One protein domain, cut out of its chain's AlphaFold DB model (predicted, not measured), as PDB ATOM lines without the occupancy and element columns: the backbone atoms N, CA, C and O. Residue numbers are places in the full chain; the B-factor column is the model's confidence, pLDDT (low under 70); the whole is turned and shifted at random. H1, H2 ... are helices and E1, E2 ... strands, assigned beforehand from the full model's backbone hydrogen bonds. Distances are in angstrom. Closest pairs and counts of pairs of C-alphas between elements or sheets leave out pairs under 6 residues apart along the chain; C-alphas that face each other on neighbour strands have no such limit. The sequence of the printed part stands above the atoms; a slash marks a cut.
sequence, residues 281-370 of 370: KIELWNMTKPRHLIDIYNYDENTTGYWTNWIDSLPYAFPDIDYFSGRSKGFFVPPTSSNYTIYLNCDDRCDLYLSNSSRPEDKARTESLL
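AT A GLANCE: This is residues 281 to 370 of the 370 residues of the protein "Fibrocystin-L Polycystic kidney and hepatic disease 1-like protein 1" of Collichthys lucidus (UniProt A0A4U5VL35). Little of this model is regular structure: a twisted sheet (E2 E1 E3, antiparallel, only just so twisted at 4.5 A off its plane) and a hairpin, E4 and E5, with short helix H1 by E3 and E4, are joined by loops, of which residues 333 to 341 stick out. The printed part has 90 residues, 35 in named elements, mostly strand, ordered E1 H1 E2 E3 E4 E5. It is compact, radius of gyration of the C-alphas 13.9 A, yet elongated, spanning 40 by 26 by 25 A.

IN THESE COORDINATES: E1, residues 281 to 286, 16.4 A, begins at C-alpha (11.597, -7.090, -42.144). E2 is 306 to 311, 16.4 A; E3 324 to 329, 16.6 A; H1 293 to 298; E4 350 to 354; E5 364 to 369, 15.3 A, ending at C-alpha (-5.192, 4.790, -36.781).

HOW THE PARTS SIT: Inner strand E1 has N 283 and O 327 of E3 2.8 A apart, and N 282 and O 309 of E2 2.8 A. H1 only grazes this sheet; C-alphas 296 and 325 are closest to E3, 7.1 A. H1 has 0 of 2 O i to N i+4 pairs within range, but 3 of 3 O i to N i+3. E3 and E4 are near each other. In the hairpin, N 366 and O 352 are 2.8 A apart.

THE WHOLE: C-alphas 304 and 337 are farthest apart, 40.9 A. Links E2 to E3 and E3 to E4 are long. The printed part has no cut; residue 370 is under 70 pLDDT.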
ATOM      1  N   LYS A 281      12.144  -5.747 -42.318       91.94
ATOM      2  CA  LYS A 281      11.597  -7.090 -42.144       91.94
ATOM      3  C   LYS A 281      10.089  -6.958 -41.966       91.94
ATOM      4  O   LYS A 281       9.643  -6.292 -41.029       91.94
ATOM      5  N   ILE A 282       9.323  -7.603 -42.834       92.06
ATOM      6  CA  ILE A 282       7.887  -7.818 -42.664       92.06
ATOM      7  C   ILE A 282       7.664  -9.211 -42.090       92.06
ATOM      8  O   ILE A 282       8.259 -10.194 -42.531       92.06
ATOM      9  N   GLU A 283       6.793  -9.278 -41.098       93.69
ATOM     10  CA  GLU A 283       6.276 -10.487 -40.472       93.69
ATOM     11  C   GLU A 283       4.755 -10.457 -40.587       93.69
ATOM     12  O   GLU A 283       4.139  -9.418 -40.339       93.69
ATOM     13  N   LEU A 284       4.156 -11.574 -40.982       93.69
ATOM     14  CA  LEU A 284       2.720 -11.696 -41.199       93.69
ATOM     15  C   LEU A 284       2.206 -12.996 -40.612       93.69
ATOM     16  O   LEU A 284       2.880 -14.018 -40.697       93.69
ATOM     17  N   TRP A 285       0.997 -12.944 -40.063       94.56
ATOM     18  CA  TRP A 285       0.299 -14.093 -39.496       94.56
ATOM     19  C   TRP A 285      -1.089 -14.204 -40.113       94.56
ATOM     20  O   TRP A 285      -1.966 -13.376 -39.846       94.56
ATOM     21  N   ASN A 286      -1.275 -15.215 -40.959       93.25
ATOM     22  CA  ASN A 286      -2.533 -15.446 -41.661       93.25
ATOM     23  C   ASN A 286      -3.618 -16.014 -40.725       93.25
ATOM     24  O   ASN A 286      -3.309 -16.706 -39.757       93.25
ATOM     25  N   MET A 287      -4.887 -15.753 -41.038       91.06
ATOM     26  CA  MET A 287      -6.065 -16.139 -40.250       91.06
ATOM     27  C   MET A 287      -6.033 -15.632 -38.797       91.06
ATOM     28  O   MET A 287      -6.467 -16.325 -37.874       91.06
ATOM     29  N   THR A 288      -5.526 -14.417 -38.573       91.44
ATOM     30  CA  THR A 288      -5.473 -13.798 -37.238       91.44
ATOM     31  C   THR A 288      -6.393 -12.585 -37.138       91.44
ATOM     32  O   THR A 288      -6.541 -11.811 -38.079       91.44
ATOM     33  N   LYS A 289      -7.031 -12.419 -35.971       90.06
ATOM     34  CA  LYS A 289      -7.931 -11.294 -35.670       90.06
ATOM     35  C   LYS A 289      -7.772 -10.850 -34.209       90.06
ATOM     36  O   LYS A 289      -8.629 -11.160 -33.375       90.06
ATOM     37  N   PRO A 290      -6.656 -10.187 -33.863       91.44
ATOM     38  CA  PRO A 290      -6.405  -9.750 -32.496       91.44
ATOM     39  C   PRO A 290      -7.477  -8.755 -32.037       91.44
ATOM     40  O   PRO A 290      -7.939  -7.902 -32.804       91.44
ATOM     41  N   ARG A 291      -7.884  -8.841 -30.764       89.50
ATOM     42  CA  ARG A 291      -8.850  -7.883 -30.200       89.50
ATOM     43  C   ARG A 291      -8.209  -6.506 -30.074       89.50
ATOM     44  O   ARG A 291      -8.845  -5.514 -30.435       89.50
ATOM     45  N   HIS A 292      -6.944  -6.454 -29.664       89.75
ATOM     46  CA  HIS A 292      -6.151  -5.234 -29.560       89.75
ATOM     47  C   HIS A 292      -4.862  -5.364 -30.377       89.75
ATOM     48  O   HIS A 292      -4.238  -6.418 -30.378       89.75
ATOM     49  N   LEU A 293      -4.414  -4.288 -31.040       89.31
ATOM     50  CA  LEU A 293      -3.164  -4.313 -31.821       89.31
ATOM     51  C   LEU A 293      -1.950  -4.746 -30.990       89.31
ATOM     52  O   LEU A 293      -1.037  -5.380 -31.512       89.31
ATOM     53  N   ILE A 294      -1.955  -4.444 -29.689       89.12
ATOM     54  CA  ILE A 294      -0.874  -4.833 -28.785       89.12
ATOM     55  C   ILE A 294      -0.727  -6.357 -28.648       89.12
ATOM     56  O   ILE A 294       0.367  -6.837 -28.365       89.12
ATOM     57  N   ASP A 295      -1.782  -7.129 -28.926       91.50
ATOM     58  CA  ASP A 295      -1.743  -8.592 -28.866       91.50
ATOM     59  C   ASP A 295      -0.771  -9.176 -29.911       91.50
ATOM     60  O   ASP A 295      -0.193 -10.239 -29.686       91.50
ATOM     61  N   ILE A 296      -0.521  -8.452 -31.014       92.19
ATOM     62  CA  ILE A 296       0.420  -8.841 -32.083       92.19
ATOM     63  C   ILE A 296       1.864  -8.917 -31.557       92.19
ATOM     64  O   ILE A 296       2.697  -9.634 -32.113       92.19
ATOM     65  N   TYR A 297       2.199  -8.223 -30.462       88.81
ATOM     66  CA  TYR A 297       3.528  -8.336 -29.849       88.81
ATOM     67  C   TYR A 297       3.808  -9.725 -29.273       88.81
ATOM     68  O   TYR A 297       4.974 -10.105 -29.194       88.81
ATOM     69  N   ASN A 298       2.766 -10.492 -28.950       92.62
ATOM     70  CA  ASN A 298       2.899 -11.872 -28.491       92.62
ATOM     71  C   ASN A 298       3.049 -12.872 -29.651       92.62
ATOM     72  O   ASN A 298       3.243 -14.056 -29.392       92.62
ATOM     73  N   TYR A 299       2.939 -12.428 -30.911       94.88
ATOM     74  CA  TYR A 299       3.114 -13.292 -32.077       94.88
ATOM     75  C   TYR A 299       4.592 -13.418 -32.473       94.88
ATOM     76  O   TYR A 299       5.355 -12.439 -32.521       94.88
ATOM     77  N   ASP A 300       4.968 -14.644 -32.815       95.06
ATOM     78  CA  ASP A 300       6.318 -15.080 -33.160       95.06
ATOM     79  C   ASP A 300       6.317 -16.032 -34.372       95.06
ATOM     80  O   ASP A 300       5.293 -16.243 -35.020       95.06
ATOM     81  N   GLU A 301       7.474 -16.606 -34.699       95.69
ATOM     82  CA  GLU A 301       7.620 -17.550 -35.816       95.69
ATOM     83  C   GLU A 301       6.894 -18.891 -35.621       95.69
ATOM     84  O   GLU A 301       6.637 -19.592 -36.598       95.69
ATOM     85  N   ASN A 302       6.519 -19.227 -34.382       96.00
ATOM     86  CA  ASN A 302       5.762 -20.435 -34.049       96.00
ATOM     87  C   ASN A 302       4.245 -20.218 -34.122       96.00
ATOM     88  O   ASN A 302       3.470 -21.175 -34.095       96.00
ATOM     89  N   THR A 303       3.804 -18.964 -34.195       95.12
ATOM     90  CA  THR A 303       2.391 -18.614 -34.315       95.12
ATOM     91  C   THR A 303       1.863 -19.050 -35.686       95.12
ATOM     92  O   THR A 303       2.448 -18.737 -36.723       95.12
ATOM     93  N   THR A 304       0.740 -19.774 -35.707       93.12
ATOM     94  CA  THR A 304       0.152 -20.334 -36.933       93.12
ATOM     95  C   THR A 304      -0.030 -19.279 -38.025       93.12
ATOM     96  O   THR A 304      -0.487 -18.168 -37.763       93.12
ATOM     97  N   GLY A 305       0.305 -19.646 -39.264       91.94
ATOM     98  CA  GLY A 305       0.186 -18.754 -40.418       91.94
ATOM     99  C   GLY A 305       1.334 -17.752 -40.559       91.94
ATOM    100  O   GLY A 305       1.207 -16.839 -41.376       91.94
ATOM    101  N   TYR A 306       2.420 -17.909 -39.789       95.19
ATOM    102  CA  TYR A 306       3.614 -17.075 -39.891       95.19
ATOM    103  C   TYR A 306       4.285 -17.178 -41.262       95.19
ATOM    104  O   TYR A 306       4.581 -18.266 -41.757       95.19
ATOM    105  N   TRP A 307       4.611 -16.023 -41.827       93.06
ATOM    106  CA  TRP A 307       5.597 -15.893 -42.887       93.06
ATOM    107  C   TRP A 307       6.336 -14.560 -42.776       93.06
ATOM    108  O   TRP A 307       5.898 -13.626 -42.098       93.06
ATOM    109  N   THR A 308       7.494 -14.464 -43.429       93.44
ATOM    110  CA  THR A 308       8.328 -13.262 -43.390       93.44
ATOM    111  C   THR A 308       8.956 -12.964 -44.742       93.44
ATOM    112  O   THR A 308       9.230 -13.875 -45.522       93.44
ATOM    113  N   ASN A 309       9.175 -11.679 -45.013       90.62
ATOM    114  CA  ASN A 309       9.883 -11.203 -46.193       90.62
ATOM    115  C   ASN A 309      10.670  -9.924 -45.867       90.62
ATOM    116  O   ASN A 309      10.334  -9.199 -44.928       90.62
ATOM    117  N   TRP A 310      11.705  -9.639 -46.653       89.19
ATOM    118  CA  TRP A 310      12.424  -8.370 -46.619       89.19
ATOM    119  C   TRP A 310      11.931  -7.483 -47.754       89.19
ATOM    120  O   TRP A 310      11.860  -7.919 -48.900       89.19
ATOM    121  N   ILE A 311      11.593  -6.240 -47.431       87.88
ATOM    122  CA  ILE A 311      11.141  -5.250 -48.411       87.88
ATOM    123  C   ILE A 311      12.063  -4.041 -48.402       87.88
ATOM    124  O   ILE A 311      12.438  -3.538 -47.348       87.88
ATOM    125  N   ASP A 312      12.412  -3.538 -49.574       82.00
ATOM    126  CA  ASP A 312      13.270  -2.362 -49.730       82.00
ATOM    127  C   ASP A 312      12.474  -1.078 -50.027       82.00
ATOM    128  O   ASP A 312      13.043   0.011 -50.116       82.00
ATOM    129  N   SER A 313      11.152  -1.199 -50.155       78.94
ATOM    130  CA  SER A 313      10.249  -0.117 -50.523       78.94
ATOM    131  C   SER A 313       8.879  -0.257 -49.853       78.94
ATOM    132  O   SER A 313       8.395  -1.350 -49.566       78.94
ATOM    133  N   LEU A 314       8.267   0.894 -49.572       79.81
ATOM    134  CA  LEU A 314       6.905   1.038 -49.066       79.81
ATOM    135  C   LEU A 314       6.132   2.036 -49.954       79.81
ATOM    136  O   LEU A 314       6.768   2.930 -50.529       79.81
ATOM    137  N   PRO A 315       4.788   1.939 -50.034       83.00
ATOM    138  CA  PRO A 315       3.948   0.923 -49.393       83.00
ATOM    139  C   PRO A 315       4.115  -0.450 -50.054       83.00
ATOM    140  O   PRO A 315       4.293  -0.545 -51.265       83.00
ATOM    141  N   TYR A 316       4.060  -1.511 -49.252       82.31
ATOM    142  CA  TYR A 316       4.048  -2.878 -49.759       82.31
ATOM    143  C   TYR A 316       2.600  -3.301 -49.991       82.31
ATOM    144  O   TYR A 316       1.795  -3.275 -49.060       82.31
ATOM    145  N   ALA A 317       2.267  -3.659 -51.231       82.00
ATOM    146  CA  ALA A 317       0.972  -4.241 -51.550       82.00
ATOM    147  C   ALA A 317       0.989  -5.714 -51.138       82.00
ATOM    148  O   ALA A 317       1.738  -6.517 -51.700       82.00
ATOM    149  N   PHE A 318       0.193  -6.059 -50.129       78.94
ATOM    150  CA  PHE A 318       0.021  -7.454 -49.750       78.94
ATOM    151  C   PHE A 318      -0.756  -8.188 -50.859       78.94
ATOM    152  O   PHE A 318      -1.613  -7.573 -51.496       78.94
ATOM    153  N   PRO A 319      -0.457  -9.475 -51.121       76.00
ATOM    154  CA  PRO A 319      -1.315 -10.314 -51.958       76.00
ATOM    155  C   PRO A 319      -2.749 -10.321 -51.410       76.00
ATOM    156  O   PRO A 319      -2.925 -10.026 -50.228       76.00
ATOM    157  N   ASP A 320      -3.737 -10.704 -52.227       81.25
ATOM    158  CA  ASP A 320      -5.142 -10.850 -51.809       81.25
ATOM    159  C   ASP A 320      -5.267 -11.894 -50.681       81.25
ATOM    160  O   ASP A 320      -5.462 -13.090 -50.910       81.25
ATOM    161  N   ILE A 321      -5.071 -11.436 -49.446       82.06
ATOM    162  CA  ILE A 321      -5.091 -12.213 -48.213       82.06
ATOM    163  C   ILE A 321      -6.061 -11.504 -47.278       82.06
ATOM    164  O   ILE A 321      -5.803 -10.383 -46.844       82.06
ATOM    165  N   ASP A 322      -7.140 -12.195 -46.928       81.81
ATOM    166  CA  ASP A 322      -8.084 -11.741 -45.912       81.81
ATOM    167  C   ASP A 322      -7.674 -12.246 -44.520       81.81
ATOM    168  O   ASP A 322      -7.130 -13.341 -44.372       81.81
ATOM    169  N   TYR A 323      -7.998 -11.468 -43.481       87.75
ATOM    170  CA  TYR A 323      -7.778 -11.807 -42.066       87.75
ATOM    171  C   TYR A 323      -6.316 -12.078 -41.693       87.75
ATOM    172  O   TYR A 323      -5.955 -13.184 -41.286       87.75
ATOM    173  N   PHE A 324      -5.469 -11.054 -41.755       91.44
ATOM    174  CA  PHE A 324      -4.088 -11.160 -41.297       91.44
ATOM    175  C   PHE A 324      -3.710 -10.052 -40.316       91.44
ATOM    176  O   PHE A 324      -4.275  -8.962 -40.304       91.44
ATOM    177  N   SER A 325      -2.686 -10.337 -39.518       92.69
ATOM    178  CA  SER A 325      -1.961  -9.340 -38.733       92.69
ATOM    179  C   SER A 325      -0.567  -9.196 -39.315       92.69
ATOM    180  O   SER A 325       0.072 -10.199 -39.638       92.69
ATOM    181  N   GLY A 326      -0.088  -7.962 -39.448       91.31
ATOM    182  CA  GLY A 326       1.232  -7.661 -39.991       91.31
ATOM    183  C   GLY A 326       2.078  -6.830 -39.040       91.31
ATOM    184  O   GLY A 326       1.569  -6.003 -38.285       91.31
ATOM    185  N   ARG A 327       3.393  -7.038 -39.094       92.12
ATOM    186  CA  ARG A 327       4.392  -6.248 -38.378       92.12
ATOM    187  C   ARG A 327       5.576  -5.972 -39.292       92.12
ATOM    188  O   ARG A 327       6.277  -6.893 -39.699       92.12
ATOM    189  N   SER A 328       5.837  -4.700 -39.567       91.56
ATOM    190  CA  SER A 328       7.078  -4.249 -40.197       91.56
ATOM    191  C   SER A 328       8.036  -3.714 -39.130       91.56
ATOM    192  O   SER A 328       7.634  -3.012 -38.199       91.56
ATOM    193  N   LYS A 329       9.318  -4.077 -39.217       89.88
ATOM    194  CA  LYS A 329      10.353  -3.608 -38.286       89.88
ATOM    195  C   LYS A 329      11.685  -3.385 -38.989       89.88
ATOM    196  O   LYS A 329      12.067  -4.135 -39.883       89.88
ATOM    197  N   GLY A 330      12.412  -2.374 -38.537       90.69
ATOM    198  CA  GLY A 330      13.751  -2.060 -39.019       90.69
ATOM    199  C   GLY A 330      14.263  -0.756 -38.425       90.69
ATOM    200  O   GLY A 330      13.617  -0.156 -37.565       90.69
ATOM    201  N   PHE A 331      15.436  -0.342 -38.887       89.00
ATOM    202  CA  PHE A 331      16.029   0.939 -38.530       89.00
ATOM    203  C   PHE A 331      15.612   2.004 -39.536       89.00
ATOM    204  O   PHE A 331      15.683   1.785 -40.743       89.00
ATOM    205  N   PHE A 332      15.242   3.179 -39.037       87.94
ATOM    206  CA  PHE A 332      15.124   4.373 -39.861       87.94
ATOM    207  C   PHE A 332      16.406   5.194 -39.713       87.94
ATOM    208  O   PHE A 332      16.654   5.783 -38.664       87.94
ATOM    209  N   VAL A 333      17.240   5.195 -40.754       83.94
ATOM    210  CA  VAL A 333      18.488   5.970 -40.799       83.94
ATOM    211  C   VAL A 333      18.304   7.094 -41.820       83.94
ATOM    212  O   VAL A 333      18.440   6.844 -43.021       83.94
ATOM    213  N   PRO A 334      17.937   8.314 -41.389       81.00
ATOM    214  CA  PRO A 334      17.666   9.400 -42.318       81.00
ATOM    215  C   PRO A 334      18.957   9.855 -43.021       81.00
ATOM    216  O   PRO A 334      20.000   9.964 -42.373       81.00
ATOM    217  N   PRO A 335      18.911  10.162 -44.331       76.62
ATOM    218  CA  PRO A 335      20.081  10.647 -45.066       76.62
ATOM    219  C   PRO A 335      20.567  12.029 -44.605       76.62
ATOM    220  O   PRO A 335      21.732  12.369 -44.794       76.62
ATOM    221  N   THR A 336      19.681  12.830 -44.009       79.88
ATOM    222  CA  THR A 336      19.949  14.201 -43.556       79.88
ATOM    223  C   THR A 336      19.215  14.474 -42.246       79.88
ATOM    224  O   THR A 336      18.130  13.948 -42.023       79.88
ATOM    225  N   SER A 337      19.740  15.341 -41.385       83.56
ATOM    226  CA  SER A 337      18.996  15.800 -40.206       83.56
ATOM    227  C   SER A 337      17.932  16.820 -40.623       83.56
ATOM    228  O   SER A 337      18.261  17.953 -40.961       83.56
ATOM    229  N   SER A 338      16.663  16.415 -40.633       81.94
ATOM    230  CA  SER A 338      15.520  17.267 -40.985       81.94
ATOM    231  C   SER A 338      14.234  16.738 -40.342       81.94
ATOM    232  O   SER A 338      14.241  15.688 -39.698       81.94
ATOM    233  N   ASN A 339      13.126  17.452 -40.534       85.06
ATOM    234  CA  ASN A 339      11.799  16.986 -40.149       85.06
ATOM    235  C   ASN A 339      11.280  15.986 -41.190       85.06
ATOM    236  O   ASN A 339      11.254  16.280 -42.386       85.06
ATOM    237  N   TYR A 340      10.845  14.816 -40.725       83.62
ATOM    238  CA  TYR A 340      10.289  13.752 -41.557       83.62
ATOM    239  C   TYR A 340       8.822  13.523 -41.203       83.62
ATOM    240  O   TYR A 340       8.489  13.349 -40.033       83.62
ATOM    241  N   THR A 341       7.961  13.477 -42.218       86.06
ATOM    242  CA  THR A 341       6.552  13.089 -42.070       86.06
ATOM    243  C   THR A 341       6.389  11.642 -42.514       86.06
ATOM    244  O   THR A 341       6.723  11.304 -43.650       86.06
ATOM    245  N   ILE A 342       5.873  10.789 -41.628       86.12
ATOM    246  CA  ILE A 342       5.575   9.385 -41.928       86.12
ATOM    247  C   ILE A 342       4.064   9.254 -42.093       86.12
ATOM    248  O   ILE A 342       3.310   9.538 -41.167       86.12
ATOM    249  N   TYR A 343       3.632   8.823 -43.276       85.94
ATOM    250  CA  TYR A 343       2.231   8.519 -43.548       85.94
ATOM    251  C   TYR A 343       1.975   7.037 -43.296       85.94
ATOM    252  O   TYR A 343       2.702   6.180 -43.803       85.94
ATOM    253  N   LEU A 344       0.933   6.745 -42.526       86.50
ATOM    254  CA  LEU A 344       0.453   5.391 -42.273       86.50
ATOM    255  C   LEU A 344      -0.791   5.155 -43.124       86.50
ATOM    256  O   LEU A 344      -1.681   6.001 -43.166       86.50
ATOM    257  N   ASN A 345      -0.829   4.017 -43.812       85.31
ATOM    258  CA  ASN A 345      -1.989   3.564 -44.567       85.31
ATOM    259  C   ASN A 345      -2.237   2.093 -44.228       85.31
ATOM    260  O   ASN A 345      -1.328   1.272 -44.365       85.31
ATOM    261  N   CYS A 346      -3.438   1.781 -43.759       83.56
ATOM    262  CA  CYS A 346      -3.866   0.444 -43.369       83.56
ATOM    263  C   CYS A 346      -5.380   0.314 -43.579       83.56
ATOM    264  O   CYS A 346      -6.077   1.324 -43.584       83.56
ATOM    265  N   ASP A 347      -5.856  -0.914 -43.792       82.19
ATOM    266  CA  ASP A 347      -7.274  -1.206 -44.056       82.19
ATOM    267  C   ASP A 347      -8.118  -1.139 -42.767       82.19
ATOM    268  O   ASP A 347      -9.093  -0.399 -42.699       82.19
ATOM    269  N   ASP A 348      -7.664  -1.832 -41.710       87.06
ATOM    270  CA  ASP A 348      -8.330  -1.868 -40.399       87.06
ATOM    271  C   ASP A 348      -7.677  -0.919 -39.375       87.06
ATOM    272  O   ASP A 348      -8.107   0.207 -39.162       87.06
ATOM    273  N   ARG A 349      -6.640  -1.399 -38.675       89.69
ATOM    274  CA  ARG A 349      -6.003  -0.709 -37.547       89.69
ATOM    275  C   ARG A 349      -4.497  -0.796 -37.684       89.69
ATOM    276  O   ARG A 349      -3.963  -1.869 -37.971       89.69
ATOM    277  N   CYS A 350      -3.798   0.299 -37.413       90.25
ATOM    278  CA  CYS A 350      -2.341   0.292 -37.377       90.25
ATOM    279  C   CYS A 350      -1.769   1.291 -36.372       90.25
ATOM    280  O   CYS A 350      -2.323   2.360 -36.130       90.25
ATOM    281  N   ASP A 351      -0.611   0.924 -35.826       91.12
ATOM    282  CA  ASP A 351       0.173   1.744 -34.910       91.12
ATOM    283  C   ASP A 351       1.590   1.936 -35.447       91.12
ATOM    284  O   ASP A 351       2.188   1.008 -36.000       91.12
ATOM    285  N   LEU A 352       2.165   3.110 -35.187       91.12
ATOM    286  CA  LEU A 352       3.585   3.378 -35.402       91.12
ATOM    287  C   LEU A 352       4.293   3.602 -34.072       91.12
ATOM    288  O   LEU A 352       3.887   4.432 -33.257       91.12
ATOM    289  N   TYR A 353       5.404   2.892 -33.896       90.56
ATOM    290  CA  TYR A 353       6.290   3.025 -32.749       90.56
ATOM    291  C   TYR A 353       7.684   3.425 -33.226       90.56
ATOM    292  O   TYR A 353       8.257   2.756 -34.090       90.56
ATOM    293  N   LEU A 354       8.246   4.477 -32.634       90.75
ATOM    294  CA  LEU A 354       9.601   4.951 -32.910       90.75
ATOM    295  C   LEU A 354      10.429   4.931 -31.624       90.75
ATOM    296  O   LEU A 354       9.909   5.167 -30.537       90.75
ATOM    297  N   SER A 355      11.720   4.632 -31.759       89.19
ATOM    298  CA  SER A 355      12.701   4.695 -30.672       89.19
ATOM    299  C   SER A 355      13.716   5.792 -30.976       89.19
ATOM    300  O   SER A 355      14.086   5.992 -32.136       89.19
ATOM    301  N   ASN A 356      14.165   6.498 -29.939       85.12
ATOM    302  CA  ASN A 356      15.253   7.476 -30.028       85.12
ATOM    303  C   ASN A 356      16.641   6.838 -29.830       85.12
ATOM    304  O   ASN A 356      17.651   7.543 -29.854       85.12
ATOM    305  N   SER A 357      16.697   5.521 -29.635       84.81
ATOM    306  CA  SER A 357      17.921   4.754 -29.445       84.81
ATOM    307  C   SER A 357      17.964   3.556 -30.402       84.81
ATOM    308  O   SER A 357      17.023   3.273 -31.146       84.81
ATOM    309  N   SER A 358      19.069   2.809 -30.386       79.50
ATOM    310  CA  SER A 358      19.161   1.542 -31.121       79.50
ATOM    311  C   SER A 358      18.306   0.416 -30.526       79.50
ATOM    312  O   SER A 358      18.231  -0.668 -31.102       79.50
ATOM    313  N   ARG A 359      17.744   0.621 -29.332       81.25
ATOM    314  CA  ARG A 359      17.093  -0.413 -28.533       81.25
ATOM    315  C   ARG A 359      15.594  -0.484 -28.838       81.25
ATOM    316  O   ARG A 359      14.906   0.541 -28.770       81.25
ATOM    317  N   PRO A 360      15.058  -1.672 -29.173       80.00
ATOM    318  CA  PRO A 360      13.627  -1.847 -29.389       80.00
ATOM    319  C   PRO A 360      12.763  -1.594 -28.151       80.00
ATOM    320  O   PRO A 360      11.596  -1.249 -28.312       80.00
ATOM    321  N   GLU A 361      13.313  -1.769 -26.951       81.50
ATOM    322  CA  GLU A 361      12.633  -1.529 -25.675       81.50
ATOM    323  C   GLU A 361      12.325  -0.046 -25.412       81.50
ATOM    324  O   GLU A 361      11.360   0.256 -24.717       81.50
ATOM    325  N   ASP A 362      13.067   0.875 -26.034       83.88
ATOM    326  CA  ASP A 362      12.888   2.325 -25.866       83.88
ATOM    327  C   ASP A 362      11.815   2.906 -26.811       83.88
ATOM    328  O   ASP A 362      11.637   4.121 -26.918       83.88
ATOM    329  N   LYS A 363      11.102   2.046 -27.550       84.75
ATOM    330  CA  LYS A 363      10.057   2.464 -28.486       84.75
ATOM    331  C   LYS A 363       8.869   3.082 -27.752       84.75
ATOM    332  O   LYS A 363       8.269   2.457 -26.882       84.75
ATOM    333  N   ALA A 364       8.442   4.252 -28.210       82.56
ATOM    334  CA  ALA A 364       7.205   4.894 -27.787       82.56
ATOM    335  C   ALA A 364       6.191   4.914 -28.937       82.56
ATOM    336  O   ALA A 364       6.549   5.117 -30.104       82.56
ATOM    337  N   ARG A 365       4.907   4.716 -28.611       80.88
ATOM    338  CA  ARG A 365       3.814   4.865 -29.582       80.88
ATOM    339  C   ARG A 365       3.786   6.315 -30.044       80.88
ATOM    340  O   ARG A 365       3.661   7.216 -29.221       80.88
ATOM    341  N   THR A 366       3.944   6.524 -31.344       78.00
ATOM    342  CA  THR A 366       3.976   7.860 -31.946       78.00
ATOM    343  C   THR A 366       2.629   8.207 -32.565       78.00
ATOM    344  O   THR A 366       2.166   9.323 -32.388       78.00
ATOM    345  N   GLU A 367       1.982   7.246 -33.234       75.06
ATOM    346  CA  GLU A 367       0.698   7.451 -33.919       75.06
ATOM    347  C   GLU A 367      -0.186   6.193 -33.887       75.06
ATOM    348  O   GLU A 367       0.315   5.074 -33.729       75.06
ATOM    349  N   SER A 368      -1.499   6.395 -34.054       73.75
ATOM    350  CA  SER A 368      -2.541   5.356 -34.086       73.75
ATOM    351  C   SER A 368      -3.625   5.704 -35.102       73.75
ATOM    352  O   SER A 368      -4.207   6.783 -35.025       73.75
ATOM    353  N   LEU A 369      -3.981   4.750 -35.959       70.50
ATOM    354  CA  LEU A 369      -5.192   4.790 -36.781       70.50
ATOM    355  C   LEU A 369      -6.141   3.685 -36.297       70.50
ATOM    356  O   LEU A 369      -5.720   2.534 -36.141       70.50
ATOM    357  N   LEU A 370      -7.372   4.082 -35.955       63.53
ATOM    358  CA  LEU A 370      -8.395   3.251 -35.308       63.53
ATOM    359  C   LEU A 370      -9.458   2.754 -36.277       63.53
ATOM    360  O   LEU A 370      -9.872   3.573 -37.128       63.53
TER     361      LEU A 370